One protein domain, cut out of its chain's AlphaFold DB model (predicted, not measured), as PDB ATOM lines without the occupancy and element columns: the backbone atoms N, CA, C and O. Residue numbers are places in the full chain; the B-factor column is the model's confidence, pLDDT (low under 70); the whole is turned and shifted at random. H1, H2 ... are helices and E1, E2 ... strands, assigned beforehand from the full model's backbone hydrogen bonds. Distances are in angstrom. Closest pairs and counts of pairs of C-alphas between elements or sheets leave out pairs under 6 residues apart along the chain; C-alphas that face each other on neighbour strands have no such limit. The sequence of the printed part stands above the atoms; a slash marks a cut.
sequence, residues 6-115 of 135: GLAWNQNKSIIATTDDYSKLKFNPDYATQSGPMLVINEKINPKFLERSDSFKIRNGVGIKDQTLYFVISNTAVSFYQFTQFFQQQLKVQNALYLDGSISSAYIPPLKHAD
ATOM      1  N   GLY A   6      51.713 104.561 122.223       95.88
ATOM      2  CA  GLY A   6      51.947 105.585 123.229       95.88
ATOM      3  C   GLY A   6      52.241 104.959 124.586       95.88
ATOM      4  O   GLY A   6      51.566 104.011 124.990       95.88
ATOM      5  N   LEU A   7      53.237 105.509 125.279       96.69
ATOM      6  CA  LEU A   7      53.375 105.404 126.728       96.69
ATOM      7  C   LEU A   7      52.765 106.672 127.322       96.69
ATOM      8  O   LEU A   7      53.165 107.770 126.945       96.69
ATOM      9  N   ALA A   8      51.851 106.533 128.272       96.94
ATOM     10  CA  ALA A   8      51.329 107.664 129.023       96.94
ATOM     11  C   ALA A   8      51.082 107.288 130.479       96.94
ATOM     12  O   ALA A   8      50.742 106.141 130.776       96.94
ATOM     13  N   TRP A   9      51.241 108.244 131.387       97.12
ATOM     14  CA  TRP A   9      51.003 108.013 132.804       97.12
ATOM     15  C   TRP A   9      50.551 109.272 133.540       97.12
ATOM     16  O   TRP A   9      50.732 110.401 133.081       97.12
ATOM     17  N   ASN A  10      49.941 109.045 134.694       95.94
ATOM     18  CA  ASN A  10      49.696 110.031 135.738       95.94
ATOM     19  C   ASN A  10      50.028 109.395 137.095       95.94
ATOM     20  O   ASN A  10      50.492 108.254 137.151       95.94
ATOM     21  N   GLN A  11      49.764 110.101 138.192       92.44
ATOM     22  CA  GLN A  11      50.046 109.609 139.550       92.44
ATOM     23  C   GLN A  11      49.414 108.245 139.893       92.44
ATOM     24  O   GLN A  11      49.921 107.537 140.757       92.44
ATOM     25  N   ASN A  12      48.322 107.867 139.225       94.25
ATOM     26  CA  ASN A  12      47.535 106.680 139.568       94.25
ATOM     27  C   ASN A  12      47.725 105.524 138.582       94.25
ATOM     28  O   ASN A  12      47.474 104.364 138.918       94.25
ATOM     29  N   LYS A  13      48.075 105.824 137.327       96.50
ATOM     30  CA  LYS A  13      48.022 104.840 136.249       96.50
ATOM     31  C   LYS A  13      49.059 105.109 135.171       96.50
ATOM     32  O   LYS A  13      49.146 106.216 134.657       96.50
ATOM     33  N   SER A  14      49.731 104.040 134.757       97.62
ATOM     34  CA  SER A  14      50.537 103.975 133.538       97.62
ATOM     35  C   SER A  14      49.830 103.129 132.482       97.62
ATOM     36  O   SER A  14      49.119 102.179 132.814       97.62
ATOM     37  N   ILE A  15      50.008 103.481 131.211       97.81
ATOM     38  CA  ILE A  15      49.424 102.795 130.057       97.81
ATOM     39  C   ILE A  15      50.464 102.727 128.943       97.81
ATOM     40  O   ILE A  15      51.071 103.735 128.592       97.81
ATOM     41  N   ILE A  16      50.607 101.542 128.349       98.31
ATOM     42  CA  ILE A  16      51.229 101.359 127.036       98.31
ATOM     43  C   ILE A  16      50.170 100.753 126.121       98.31
ATOM     44  O   ILE A  16      49.623  99.698 126.438       98.31
ATOM     45  N   ALA A  17      49.876 101.419 125.007       98.00
ATOM     46  CA  ALA A  17      48.850 100.990 124.062       98.00
ATOM     47  C   ALA A  17      49.251 101.297 122.616       98.00
ATOM     48  O   ALA A  17      50.093 102.163 122.364       98.00
ATOM     49  N   THR A  18      48.618 100.610 121.660       98.06
ATOM     50  CA  THR A  18      48.698 101.006 120.248       98.06
ATOM     51  C   THR A  18      48.137 102.421 120.073       98.06
ATOM     52  O   THR A  18      47.337 102.881 120.887       98.06
ATOM     53  N   THR A  19      48.541 103.124 119.014       96.50
ATOM     54  CA  THR A  19      48.044 104.490 118.746       96.50
ATOM     55  C   THR A  19      46.515 104.510 118.618       96.50
ATOM     56  O   THR A  19      45.847 105.358 119.214       96.50
ATOM     57  N   ASP A  20      45.957 103.523 117.916       96.19
ATOM     58  CA  ASP A  20      44.515 103.390 117.707       96.19
ATOM     59  C   ASP A  20      43.770 103.111 119.012       96.19
ATOM     60  O   ASP A  20      42.725 103.711 119.263       96.19
ATOM     61  N   ASP A  21      44.288 102.219 119.855       96.62
ATOM     62  CA  ASP A  21      43.651 101.905 121.135       96.62
ATOM     63  C   ASP A  21      43.762 103.078 122.100       96.62
ATOM     64  O   ASP A  21      42.779 103.420 122.753       96.62
ATOM     65  N   TYR A  22      44.916 103.752 122.124       95.25
ATOM     66  CA  TYR A  22      45.132 104.935 122.945       95.25
ATOM     67  C   TYR A  22      44.113 106.038 122.636       95.25
ATOM     68  O   TYR A  22      43.539 106.609 123.558       95.25
ATOM     69  N   SER A  23      43.816 106.282 121.353       93.06
ATOM     70  CA  SER A  23      42.843 107.305 120.929       93.06
ATOM     71  C   SER A  23      41.419 107.086 121.465       93.06
ATOM     72  O   SER A  23      40.631 108.027 121.545       93.06
ATOM     73  N   LYS A  24      41.086 105.849 121.851       95.75
ATOM     74  CA  LYS A  24      39.768 105.453 122.368       95.75
ATOM     75  C   LYS A  24      39.707 105.480 123.896       95.75
ATOM     76  O   LYS A  24      38.627 105.329 124.470       95.75
ATOM     77  N   LEU A  25      40.847 105.637 124.571       93.44
ATOM     78  CA  LEU A  25      40.908 105.669 126.026       93.44
ATOM     79  C   LEU A  25      40.419 107.016 126.555       93.44
ATOM     80  O   LEU A  25      40.861 108.079 126.130       93.44
ATOM     81  N   LYS A  26      39.565 106.968 127.579       93.69
ATOM     82  CA  LYS A  26      39.298 108.124 128.438       93.69
ATOM     83  C   LYS A  26      40.352 108.150 129.539       93.69
ATOM     84  O   LYS A  26      40.155 107.570 130.605       93.69
ATOM     85  N   PHE A  27      41.498 108.753 129.241       95.19
ATOM     86  CA  PHE A  27      42.621 108.872 130.164       95.19
ATOM     87  C   PHE A  27      43.179 110.294 130.129       95.19
ATOM     88  O   PHE A  27      43.410 110.831 129.051       95.19
ATOM     89  N   ASN A  28      43.399 110.877 131.307       95.75
ATOM     90  CA  ASN A  28      44.016 112.189 131.468       95.75
ATOM     91  C   ASN A  28      45.462 111.972 131.943       95.75
ATOM     92  O   ASN A  28      45.670 111.782 133.148       95.75
ATOM     93  N   PRO A  29      46.438 111.891 131.021       96.81
ATOM     94  CA  PRO A  29      47.838 111.731 131.381       96.81
ATOM     95  C   PRO A  29      48.429 113.045 131.893       96.81
ATOM     96  O   PRO A  29      48.128 114.110 131.356       96.81
ATOM     97  N   ASP A  30      49.337 112.949 132.859       96.38
ATOM     98  CA  ASP A  30      50.238 114.056 133.200       96.38
ATOM     99  C   ASP A  30      51.399 114.108 132.195       96.38
ATOM    100  O   ASP A  30      51.880 115.176 131.821       96.38
ATOM    101  N   TYR A  31      51.819 112.933 131.714       94.69
ATOM    102  CA  TYR A  31      52.912 112.769 130.764       94.69
ATOM    103  C   TYR A  31      52.566 111.723 129.708       94.69
ATOM    104  O   TYR A  31      51.951 110.694 130.001       94.69
ATOM    105  N   ALA A  32      53.004 111.961 128.473       94.19
ATOM    106  CA  ALA A  32      52.858 111.012 127.381       94.19
ATOM    107  C   ALA A  32      53.998 111.148 126.370       94.19
ATOM    108  O   ALA A  32      54.484 112.245 126.102       94.19
ATOM    109  N   THR A  33      54.391 110.026 125.777       93.06
ATOM    110  CA  THR A  33      55.283 109.974 124.621       93.06
ATOM    111  C   THR A  33      54.754 108.977 123.595       93.06
ATOM    112  O   THR A  33      54.258 107.903 123.947       93.06
ATOM    113  N   GLN A  34      54.852 109.333 122.317       93.19
ATOM    114  CA  GLN A  34      54.513 108.462 121.198       93.19
ATOM    115  C   GLN A  34      55.805 107.932 120.586       93.19
ATOM    116  O   GLN A  34      56.734 108.691 120.325       93.19
ATOM    117  N   SER A  35      55.860 106.625 120.346       93.69
ATOM    118  CA  SER A  35      56.989 106.007 119.656       93.69
ATOM    119  C   SER A  35      56.548 104.756 118.892       93.69
ATOM    120  O   SER A  35      55.355 104.512 118.676       93.69
ATOM    121  N   GLY A  36      57.495 103.958 118.423       93.31
ATOM    122  CA  GLY A  36      57.183 102.684 117.815       93.31
ATOM    123  C   GLY A  36      58.356 102.008 117.123       93.31
ATOM    124  O   GLY A  36      59.380 102.628 116.841       93.31
ATOM    125  N   PRO A  37      58.187 100.717 116.807       96.06
ATOM    126  CA  PRO A  37      56.922  99.973 116.882       96.06
ATOM    127  C   PRO A  37      56.549  99.507 118.299       96.06
ATOM    128  O   PRO A  37      57.387  99.438 119.197       96.06
ATOM    129  N   MET A  38      55.291  99.105 118.479       98.00
ATOM    130  CA  MET A  38      54.897  98.231 119.584       98.00
ATOM    131  C   MET A  38      55.719  96.944 119.517       98.00
ATOM    132  O   MET A  38      55.823  96.328 118.452       98.00
ATOM    133  N   LEU A  39      56.295  96.557 120.651       98.12
ATOM    134  CA  LEU A  39      57.074  95.337 120.806       98.12
ATOM    135  C   LEU A  39      56.150  94.167 121.162       98.12
ATOM    136  O   LEU A  39      56.053  93.193 120.418       98.12
ATOM    137  N   VAL A  40      55.422  94.306 122.271       98.56
ATOM    138  CA  VAL A  40      54.438  93.334 122.764       98.56
ATOM    139  C   VAL A  40      53.069  94.002 122.791       98.56
ATOM    140  O   VAL A  40      52.956  95.137 123.250       98.56
ATOM    141  N   ILE A  41      52.046  93.305 122.299       98.31
ATOM    142  CA  ILE A  41      50.651  93.750 122.279       98.31
ATOM    143  C   ILE A  41      49.807  92.631 122.871       98.31
ATOM    144  O   ILE A  41      49.752  91.544 122.292       98.31
ATOM    145  N   ASN A  42      49.150  92.886 124.004       97.00
ATOM    146  CA  ASN A  42      48.347  91.883 124.714       97.00
ATOM    147  C   ASN A  42      49.111  90.556 124.876       97.00
ATOM    148  O   ASN A  42      48.661  89.505 124.419       97.00
ATOM    149  N   GLU A  43      50.318  90.645 125.446       98.19
ATOM    150  CA  GLU A  43      51.233  89.527 125.741       98.19
ATOM    151  C   GLU A  43      51.794  88.800 124.502       98.19
ATOM    152  O   GLU A  43      52.537  87.821 124.615       98.19
ATOM    153  N   LYS A  44      51.499  89.286 123.291       98.00
ATOM    154  CA  LYS A  44      51.975  88.703 122.031       98.00
ATOM    155  C   LYS A  44      53.037  89.577 121.379       98.00
ATOM    156  O   LYS A  44      52.900  90.795 121.313       98.00
ATOM    157  N   ILE A  45      54.084  88.940 120.858       97.94
ATOM    158  CA  ILE A  45      55.097  89.593 120.016       97.94
ATOM    159  C   ILE A  45      54.412  90.237 118.807       97.94
ATOM    160  O   ILE A  45      53.534  89.629 118.192       97.94
ATOM    161  N   ASN A  46      54.838  91.447 118.439       96.31
ATOM    162  CA  ASN A  46      54.400  92.076 117.200       96.31
ATOM    163  C   ASN A  46      54.719  91.159 115.997       96.31
ATOM    164  O   ASN A  46      55.893  90.890 115.726       96.31
ATOM    165  N   PRO A  47      53.706  90.713 115.230       94.81
ATOM    166  CA  PRO A  47      53.881  89.721 114.167       94.81
ATOM    167  C   PRO A  47      54.738  90.218 112.995       94.81
ATOM    168  O   PRO A  47      55.087  89.440 112.112       94.81
ATOM    169  N   LYS A  48      55.072  91.513 112.948       94.50
ATOM    170  CA  LYS A  48      55.981  92.076 111.944       94.50
ATOM    171  C   LYS A  48      57.454  91.784 112.228       94.50
ATOM    172  O   LYS A  48      58.279  92.051 111.356       94.50
ATOM    173  N   PHE A  49      57.807  91.265 113.404       93.81
ATOM    174  CA  PHE A  49      59.193  90.924 113.711       93.81
ATOM    175  C   PHE A  49      59.553  89.541 113.193       93.81
ATOM    176  O   PHE A  49      58.998  88.529 113.613       93.81
ATOM    177  N   LEU A  50      60.529  89.521 112.291       92.62
ATOM    178  CA  LEU A  50      61.085  88.299 111.740       92.62
ATOM    179  C   LEU A  50      62.040  87.671 112.753       92.62
ATOM    180  O   LEU A  50      62.984  88.321 113.202       92.62
ATOM    181  N   GLU A  51      61.821  86.395 113.057       91.44
ATOM    182  CA  GLU A  51      62.695  85.609 113.933       91.44
ATOM    183  C   GLU A  51      64.143  85.581 113.419       91.44
ATOM    184  O   GLU A  51      65.089  85.739 114.188       91.44
ATOM    185  N   ARG A  52      64.313  85.479 112.096       90.56
ATOM    186  CA  ARG A  52      65.613  85.488 111.408       90.56
ATOM    187  C   ARG A  52      65.861  86.815 110.687       90.56
ATOM    188  O   ARG A  52      65.960  86.851 109.465       90.56
ATOM    189  N   SER A  53      65.906  87.914 111.437       90.25
ATOM    190  CA  SER A  53      66.305  89.226 110.907       90.25
ATOM    191  C   SER A  53      67.827  89.397 110.921       90.25
ATOM    192  O   SER A  53      68.494  88.971 111.859       90.25
ATOM    193  N   ASP A  54      68.355  90.078 109.909       90.12
ATOM    194  CA  ASP A  54      69.748  90.519 109.776       90.12
ATOM    195  C   ASP A  54      70.013  91.910 110.394       90.12
ATOM    196  O   ASP A  54      71.145  92.392 110.411       90.12
ATOM    197  N   SER A  55      68.984  92.571 110.941       91.00
ATOM    198  CA  SER A  55      69.099  93.901 111.541       91.00
ATOM    199  C   SER A  55      69.404  93.828 113.038       91.00
ATOM    200  O   SER A  55      68.502  93.713 113.877       91.00
ATOM    201  N   PHE A  56      70.680  93.986 113.384       93.50
ATOM    202  CA  PHE A  56      71.159  94.031 114.765       93.50
ATOM    203  C   PHE A  56      71.523  95.459 115.168       93.50
ATOM    204  O   PHE A  56      72.307  96.125 114.495       93.50
ATOM    205  N   LYS A  57      70.940  95.942 116.269       91.62
ATOM    206  CA  LYS A  57      71.217  97.274 116.831       91.62
ATOM    207  C   LYS A  57      71.178  97.232 118.353       91.62
ATOM    208  O   LYS A  57      70.548  96.337 118.914       91.62
ATOM    209  N   ILE A  58      71.809  98.208 119.002       91.81
ATOM    210  CA  ILE A  58      71.444  98.559 120.379       91.81
ATOM    211  C   ILE A  58      69.998  99.051 120.353       91.81
ATOM    212  O   ILE A  58      69.617  99.813 119.460       91.81
ATOM    213  N   ARG A  59      69.182  98.545 121.274       93.25
ATOM    214  CA  ARG A  59      67.744  98.809 121.316       93.25
ATOM    215  C   ARG A  59      67.339  99.223 122.710       93.25
ATOM    216  O   ARG A  59      67.815  98.645 123.684       93.25
ATOM    217  N   ASN A  60      66.414 100.168 122.786       94.06
ATOM    218  CA  ASN A  60      65.741 100.539 124.015       94.06
ATOM    219  C   ASN A  60      64.224 100.356 123.892       94.06
ATOM    220  O   ASN A  60      63.646 100.304 122.804       94.06
ATOM    221  N   GLY A  61      63.568 100.206 125.030       95.94
ATOM    222  CA  GLY A  61      62.132 100.028 125.079       95.94
ATOM    223  C   GLY A  61      61.605 100.111 126.494       95.94
ATOM    224  O   GLY A  61      62.359 100.114 127.467       95.94
ATOM    225  N   VAL A  62      60.287 100.158 126.590       97.69
ATOM    226  CA  VAL A  62      59.563 100.166 127.851       97.69
ATOM    227  C   VAL A  62      58.454  99.127 127.806       97.69
ATOM    228  O   VAL A  62      57.727  99.030 126.822       97.69
ATOM    229  N   GLY A  63      58.339  98.335 128.864       98.44
ATOM    230  CA  GLY A  63      57.254  97.383 129.072       98.44
ATOM    231  C   GLY A  63      56.433  97.751 130.298       98.44
ATOM    232  O   GLY A  63      56.918  98.475 131.163       98.44
ATOM    233  N   ILE A  64      55.206  97.247 130.391       98.44
ATOM    234  CA  ILE A  64      54.350  97.438 131.565       98.44
ATOM    235  C   ILE A  64      53.851  96.100 132.114       98.44
ATOM    236  O   ILE A  64      53.393  95.245 131.354       98.44
ATOM    237  N   LYS A  65      53.959  95.926 133.435       97.44
ATOM    238  CA  LYS A  65      53.359  94.819 134.188       97.44
ATOM    239  C   LYS A  65      52.914  95.315 135.554       97.44
ATOM    240  O   LYS A  65      53.713  95.925 136.255       97.44
ATOM    241  N   ASP A  66      51.658  95.069 135.910       95.81
ATOM    242  CA  ASP A  66      51.088  95.409 137.222       95.81
ATOM    243  C   ASP A  66      51.357  96.876 137.603       95.81
ATOM    244  O   ASP A  66      51.860  97.186 138.679       95.81
ATOM    245  N   GLN A  67      51.094  97.789 136.656       96.12
ATOM    246  CA  GLN A  67      51.349  99.236 136.755       96.12
ATOM    247  C   GLN A  67      52.822  99.656 136.902       96.12
ATOM    248  O   GLN A  67      53.116 100.851 136.921       96.12
ATOM    249  N   THR A  68      53.749  98.701 136.910       95.81
ATOM    250  CA  THR A  68      55.191  98.945 136.922       95.81
ATOM    251  C   THR A  68      55.717  99.068 135.497       95.81
ATOM    252  O   THR A  68      55.472  98.200 134.653       95.81
ATOM    253  N   LEU A  69      56.460 100.144 135.230       97.06
ATOM    254  CA  LEU A  69      57.160 100.358 133.966       97.06
ATOM    255  C   LEU A  69      58.576  99.778 134.036       97.06
ATOM    256  O   LEU A  69      59.335 100.070 134.955       97.06
ATOM    257  N   TYR A  70      58.939  98.991 133.029       97.06
ATOM    258  CA  TYR A  70      60.251  98.374 132.878       97.06
ATOM    259  C   TYR A  70      60.967  99.011 131.696       97.06
ATOM    260  O   TYR A  70      60.679  98.672 130.548       97.06
ATOM    261  N   PHE A  71      61.894  99.925 131.975       94.81
ATOM    262  CA  PHE A  71      62.779 100.499 130.965       94.81
ATOM    263  C   PHE A  71      63.974  99.578 130.737       94.81
ATOM    264  O   PHE A  71      64.628  99.149 131.686       94.81
ATOM    265  N   VAL A  72      64.242  99.258 129.476       94.75
ATOM    266  CA  VAL A  72      65.273  98.295 129.082       94.75
ATOM    267  C   VAL A  72      66.100  98.886 127.955       94.75
ATOM    268  O   VAL A  72      65.549  99.437 127.002       94.75
ATOM    269  N   ILE A  73      67.413  98.707 128.041       92.94
ATOM    270  CA  ILE A  73      68.367  98.935 126.959       92.94
ATOM    271  C   ILE A  73      69.239  97.685 126.808       92.94
ATOM    272  O   ILE A  73      69.583  97.044 127.803       92.94
ATOM    273  N   SER A  74      69.543  97.280 125.575       92.75
ATOM    274  CA  SER A  74      70.437  96.148 125.324       92.75
ATOM    275  C   SER A  74      71.903  96.578 125.408       92.75
ATOM    276  O   SER A  74      72.281  97.605 124.863       92.75
ATOM    277  N   ASN A  75      72.761  95.768 126.031       90.12
ATOM    278  CA  ASN A  75      74.208  96.048 126.076       90.12
ATOM    279  C   ASN A  75      74.936  95.649 124.782       90.12
ATOM    280  O   ASN A  75      76.065  96.065 124.538       90.12
ATOM    281  N   THR A  76      74.306  94.811 123.961       91.62
ATOM    282  CA  THR A  76      74.828  94.350 122.673       91.62
ATOM    283  C   THR A  76      73.772  94.500 121.589       91.62
ATOM    284  O   THR A  76      72.586  94.731 121.864       91.62
ATOM    285  N   ALA A  77      74.214  94.416 120.334       93.50
ATOM    286  CA  ALA A  77      73.322  94.510 119.196       93.50
ATOM    287  C   ALA A  77      72.417  93.270 119.123       93.50
ATOM    288  O   ALA A  77      72.900  92.141 119.080       93.50
ATOM    289  N   VAL A  78      71.104  93.486 119.089       95.38
ATOM    290  CA  VAL A  78      70.080  92.431 119.045       95.38
ATOM    291  C   VAL A  78      69.079  92.702 117.926       95.38
ATOM    292  O   VAL A  78      68.896  93.848 117.496       95.38
ATOM    293  N   SER A  79      68.407  91.662 117.437       95.56
ATOM    294  CA  SER A  79      67.284  91.836 116.511       95.56
ATOM    295  C   SER A  79      66.044  92.366 117.243       95.56
ATOM    296  O   SER A  79      65.935  92.265 118.467       95.56
ATOM    297  N   PHE A  80      65.080  92.936 116.509       95.19
ATOM    298  CA  PHE A  80      63.792  93.320 117.110       95.19
ATOM    299  C   PHE A  80      63.085  92.119 117.746       95.19
ATOM    300  O   PHE A  80      62.488  92.258 118.811       95.19
ATOM    301  N   TYR A  81      63.178  90.944 117.120       96.62
ATOM    302  CA  TYR A  81      62.555  89.728 117.629       96.62
ATOM    303  C   TYR A  81      63.178  89.290 118.957       96.62
ATOM    304  O   TYR A  81      62.456  89.149 119.940       96.62
ATOM    305  N   GLN A  82      64.511  89.194 119.028       96.94
ATOM    306  CA  GLN A  82      65.229  88.851 120.263       96.94
ATOM    307  C   GLN A  82      64.931  89.847 121.390       96.94
ATOM    308  O   GLN A  82      64.629  89.453 122.515       96.94
ATOM    309  N   PHE A  83      64.958  91.146 121.077       97.19
ATOM    310  CA  PHE A  83      64.644  92.189 122.050       97.19
ATOM    311  C   PHE A  83      63.206  92.065 122.568       97.19
ATOM    312  O   PHE A  83      62.954  92.175 123.763       97.19
ATOM    313  N   THR A  84      62.258  91.761 121.684       97.75
ATOM    314  CA  THR A  84      60.846  91.591 122.048       97.75
ATOM    315  C   THR A  84      60.595  90.319 122.851       97.75
ATOM    316  O   THR A  84      59.793  90.337 123.785       97.75
ATOM    317  N   GLN A  85      61.297  89.227 122.539       98.00
ATOM    318  CA  GLN A  85      61.234  87.994 123.324       98.00
ATOM    319  C   GLN A  85      61.643  88.230 124.779       98.00
ATOM    320  O   GLN A  85      61.026  87.654 125.669       98.00
ATOM    321  N   PHE A  86      62.618  89.105 125.047       98.31
ATOM    322  CA  PHE A  86      62.976  89.463 126.420       98.31
ATOM    323  C   PHE A  86      61.784  90.064 127.183       98.31
ATOM    324  O   PHE A  86      61.434  89.585 128.263       98.31
ATOM    325  N   PHE A  87      61.095  91.049 126.597       98.50
ATOM    326  CA  PHE A  87      59.883  91.618 127.195       98.50
ATOM    327  C   PHE A  87      58.795  90.560 127.403       98.50
ATOM    328  O   PHE A  87      58.236  90.454 128.494       98.50
ATOM    329  N   GLN A  88      58.510  89.756 126.379       98.38
ATOM    330  CA  GLN A  88      57.416  88.789 126.426       98.38
ATOM    331  C   GLN A  88      57.689  87.626 127.391       98.38
ATOM    332  O   GLN A  88      56.822  87.250 128.171       98.38
ATOM    333  N   GLN A  89      58.873  87.024 127.327       98.06
ATOM    334  CA  GLN A  89      59.149  85.745 127.983       98.06
ATOM    335  C   GLN A  89      59.813  85.925 129.347       98.06
ATOM    336  O   GLN A  89      59.492  85.192 130.281       98.06
ATOM    337  N   GLN A  90      60.717  86.905 129.469       97.88
ATOM    338  CA  GLN A  90      61.475  87.135 130.702       97.88
ATOM    339  C   GLN A  90      60.736  88.106 131.623       97.88
ATOM    340  O   GLN A  90      60.466  87.779 132.777       97.88
ATOM    341  N   LEU A  91      60.340  89.277 131.109       98.00
ATOM    342  CA  LEU A  91      59.601  90.259 131.911       98.00
ATOM    343  C   LEU A  91      58.105  89.935 132.032       98.00
ATOM    344  O   LEU A  91      57.493  90.300 133.042       98.00
ATOM    345  N   LYS A  92      57.543  89.222 131.044       98.19
ATOM    346  CA  LYS A  92      56.121  88.841 130.958       98.19
ATOM    347  C   LYS A  92      55.189  90.049 131.044       98.19
ATOM    348  O   LYS A  92      54.220  90.053 131.795       98.19
ATOM    349  N   VAL A  93      55.545  91.106 130.317       98.56
ATOM    350  CA  VAL A  93      54.768  92.353 130.266       98.56
ATOM    351  C   VAL A  93      53.545  92.205 129.367       98.56
ATOM    352  O   VAL A  93      53.602  91.511 128.350       98.56
ATOM    353  N   GLN A  94      52.455  92.899 129.703       97.75
ATOM    354  CA  GLN A  94      51.242  92.857 128.881       97.75
ATOM    355  C   GLN A  94      51.422  93.634 127.578       97.75
ATOM    356  O   GLN A  94      50.972  93.199 126.519       97.75
ATOM    357  N   ASN A  95      52.101  94.778 127.644       98.50
ATOM    358  CA  ASN A  95      52.416  95.606 126.489       98.50
ATOM    359  C   ASN A  95      53.845  96.135 126.598       98.50
ATOM    360  O   ASN A  95      54.351  96.372 127.697       98.50
ATOM    361  N   ALA A  96      54.489  96.334 125.451       98.56
ATOM    362  CA  ALA A  96      55.797  96.965 125.374       98.56
ATOM    363  C   ALA A  96      55.922  97.826 124.121       98.56
ATOM    364  O   ALA A  96      55.373  97.492 123.072       98.56
ATOM    365  N   LEU A  97      56.670  98.915 124.234       97.69
ATOM    366  CA  LEU A  97      56.862  99.930 123.211       97.69
ATOM    367  C   LEU A  97      58.357 100.187 123.023       97.69
ATOM    368  O   LEU A  97      59.106 100.346 123.986       97.69
ATOM    369  N   TYR A  98      58.788 100.224 121.771       95.62
ATOM    370  CA  TYR A  98      60.127 100.660 121.398       95.62
ATOM    371  C   TYR A  98      60.236 102.190 121.505       95.62
ATOM    372  O   TYR A  98      59.275 102.855 121.132       95.62
ATOM    373  N   LEU A  99      61.352 102.750 121.999       90.31
ATOM    374  CA  LEU A  99      61.445 104.189 122.319       90.31
ATOM    375  C   LEU A  99      62.240 105.031 121.304       90.31
ATOM    376  O   LEU A  99      61.724 106.066 120.888       90.31
ATOM    377  N   ASP A 100      63.434 104.612 120.867       76.12
ATOM    378  CA  ASP A 100      64.225 105.341 119.856       76.12
ATOM    379  C   ASP A 100      64.980 104.401 118.892       76.12
ATOM    380  O   ASP A 100      65.716 103.498 119.291       76.12
ATOM    381  N   GLY A 101      64.802 104.629 117.584       64.88
ATOM    382  CA  GLY A 101      65.378 103.866 116.465       64.88
ATOM    383  C   GLY A 101      66.777 104.265 116.013       64.88
ATOM    384  O   GLY A 101      67.411 103.496 115.280       64.88
ATOM    385  N   SER A 102      67.235 105.448 116.410       63.22
ATOM    386  CA  SER A 102      68.454 106.062 115.883       63.22
ATOM    387  C   SER A 102      69.559 106.080 116.924       63.22
ATOM    388  O   SER A 102      70.704 105.774 116.599       63.22
ATOM    389  N   ILE A 103      69.207 106.403 118.172       69.38
ATOM    390  CA  ILE A 103      70.164 106.589 119.261       69.38
ATOM    391  C   ILE A 103      69.567 105.978 120.528       69.38
ATOM    392  O   ILE A 103      68.738 106.568 121.209       69.38
ATOM    393  N   SER A 104      69.964 104.746 120.832       76.81
ATOM    394  CA  SER A 104      69.653 104.137 122.124       76.81
ATOM    395  C   SER A 104      70.762 104.502 123.101       76.81
ATOM    396  O   SER A 104      71.854 103.950 123.011       76.81
ATOM    397  N   SER A 105      70.476 105.443 123.997       81.69
ATOM    398  CA  SER A 105      71.392 105.867 125.056       81.69
ATOM    399  C   SER A 105      70.682 105.882 126.396       81.69
ATOM    400  O   SER A 105      69.486 106.186 126.461       81.69
ATOM    401  N   ALA A 106      71.414 105.586 127.464       85.50
ATOM    402  CA  ALA A 106      70.919 105.783 128.814       85.50
ATOM    403  C   ALA A 106      71.998 106.351 129.746       85.50
ATOM    404  O   ALA A 106      73.203 106.168 129.569       85.50
ATOM    405  N   TYR A 107      71.529 107.052 130.774       85.31
ATOM    406  CA  TYR A 107      72.345 107.500 131.892       85.31
ATOM    407  C   TYR A 107      71.802 106.851 133.164       85.31
ATOM    408  O   TYR A 107      70.745 107.224 133.668       85.31
ATOM    409  N   ILE A 108      72.505 105.827 133.641       85.50
ATOM    410  CA  ILE A 108      72.129 104.995 134.785       85.50
ATOM    411  C   ILE A 108      73.357 104.855 135.705       85.50
ATOM    412  O   ILE A 108      74.076 103.849 135.645       85.50
ATOM    413  N   PRO A 109      73.619 105.849 136.579       83.94
ATOM    414  CA  PRO A 109      74.795 105.860 137.451       83.94
ATOM    415  C   PRO A 109      74.975 104.605 138.318       83.94
ATOM    416  O   PRO A 109      76.102 104.111 138.385       83.94
ATOM    417  N   PRO A 110      73.916 104.017 138.923       84.44
ATOM    418  CA  PRO A 110      74.059 102.793 139.716       84.44
ATOM    419  C   PRO A 110      74.605 101.598 138.925       84.44
ATOM    420  O   PRO A 110      75.244 100.720 139.498       84.44
ATOM    421  N   LEU A 111      74.390 101.572 137.605       83.56
ATOM    422  CA  LEU A 111      74.900 100.532 136.710       83.56
ATOM    423  C   LEU A 111      76.236 100.913 136.059       83.56
ATOM    424  O   LEU A 111      76.716 100.187 135.192       83.56
ATOM    425  N   LYS A 112      76.834 102.051 136.449       83.06
ATOM    426  CA  LYS A 112      78.010 102.650 135.795       83.06
ATOM    427  C   LYS A 112      77.827 102.792 134.279       83.06
ATOM    428  O   LYS A 112      78.782 102.672 133.517       83.06
ATOM    429  N   HIS A 113      76.590 103.031 133.852       80.81
ATOM    430  CA  HIS A 113      76.234 103.193 132.454       80.81
ATOM    431  C   HIS A 113      75.968 104.672 132.193       80.81
ATOM    432  O   HIS A 113      75.062 105.262 132.778       80.81
ATOM    433  N   ALA A 114      76.797 105.281 131.361       81.88
ATOM    434  CA  ALA A 114      76.677 106.675 130.977       81.88
ATOM    435  C   ALA A 114      77.138 106.797 129.529       81.88
ATOM    436  O   ALA A 114      78.326 106.982 129.257       81.88
ATOM    437  N   ASP A 115      76.194 106.652 128.607       73.12
ATOM    438  CA  ASP A 115      76.476 106.888 127.199       73.12
ATOM    439  C   ASP A 115      76.603 108.400 126.952       73.12
ATOM    440  O   ASP A 115      75.815 109.197 127.464       73.12
TER     441      ASP A 115
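What this domain is: This is residues 6 to 115 of the 135 residues of the protein "NAGPA domain-containing protein" of Acinetobacter sp. ANC 3781 (UniProt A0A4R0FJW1). Two antiparallel sheets stand partly face to face with their strands crossed: a larger sheet of E4, E7, E5 and E6, with the helix H2 packed on its other face, and a small sheet of E2, E1 and E3, with the short helix H1 on it. A long loop, residues 42 to 59, joins E4 to E5, and residues 99 to 115 form a tail with no named element. The printed part has 110 residues, under half of them in named elements, in the order E1 E2 H1 E3 E4 E5 E6 H2 E7, a mixed class of helices and strands. It is compact, with a radius of gyration of the C-alphas of 13.9 A and spans of 39 by 35 by 24 A.

Where its parts are: In the larger sheet, E4 is residues 38 to 41, E7 residues 95 to 98, E5 residues 60 to 65 and E6 residues 68 to 73. E5 measures 17.0 A and E6 16.5 A from first to last C-alpha; C-alpha 60 is at (65.741, 100.539, 124.015). H2, residues 80 to 91, measures 15.7 A. E1, residues 6 to 9, begins at C-alpha 6, (51.947, 105.585, 123.229). E2 is residues 14 to 18, 13.7 A; H1 is residues 19 to 23; E3 is residues 31 to 35, 13.6 A. E7 ends at C-alpha 98, (60.127, 100.660, 121.398).

How they stand to each other: The hairpin E5 and E6 has N 61 and O 72 at 2.9 A. E7 and E5 have N 97 and O 62 at 2.8 A, and E4 and E7 have N 39 and O 96 at 2.8 A. H2 is on one face of this sheet, making two layers, at a height of 8.7 A; it lies over E7 and E5, only just slantwise to the strands at 30.4 degrees to E5 on the local plane. The closest C-alphas of E4 and H2, Leu 39 and Thr 84, are 5.5 A apart. E6, H2 and E7 form a split strand-helix-strand unit, with E5 between its strands and a right-handed crossover; E2, H1 and E3 form another, with E1 between. The two sheets form a sandwich, face to face, their strands at 61 degrees. The closest C-alphas of E2 and E7, Ile 16 and Asn 95, are 5.9 A apart. The hairpin E1 and E2 has N 15 and O 8 at 2.8 A, and E1 and E3 have N 33 and O 7 at 2.8 A. H1 is on the small sheet at a height of 7.5 A, only just over E2, where 3 of its 5 C-alphas fall. H1 and H2 are apart. Every O i to N i+4 pair is within hydrogen-bond range in H1, and 6 of 8 in H2.

The domain as a whole: The C-alphas farthest apart, of Lys 24 and Lys 112, are 40.6 A apart. The printed part has no cut. The link from E4 to E5 is long, with 18 residues. Residues 107 to 108 pair antiparallel with residues 113 to 114. The mean pLDDT of the printed part is 93.2; residues 101 to 103 are under 70.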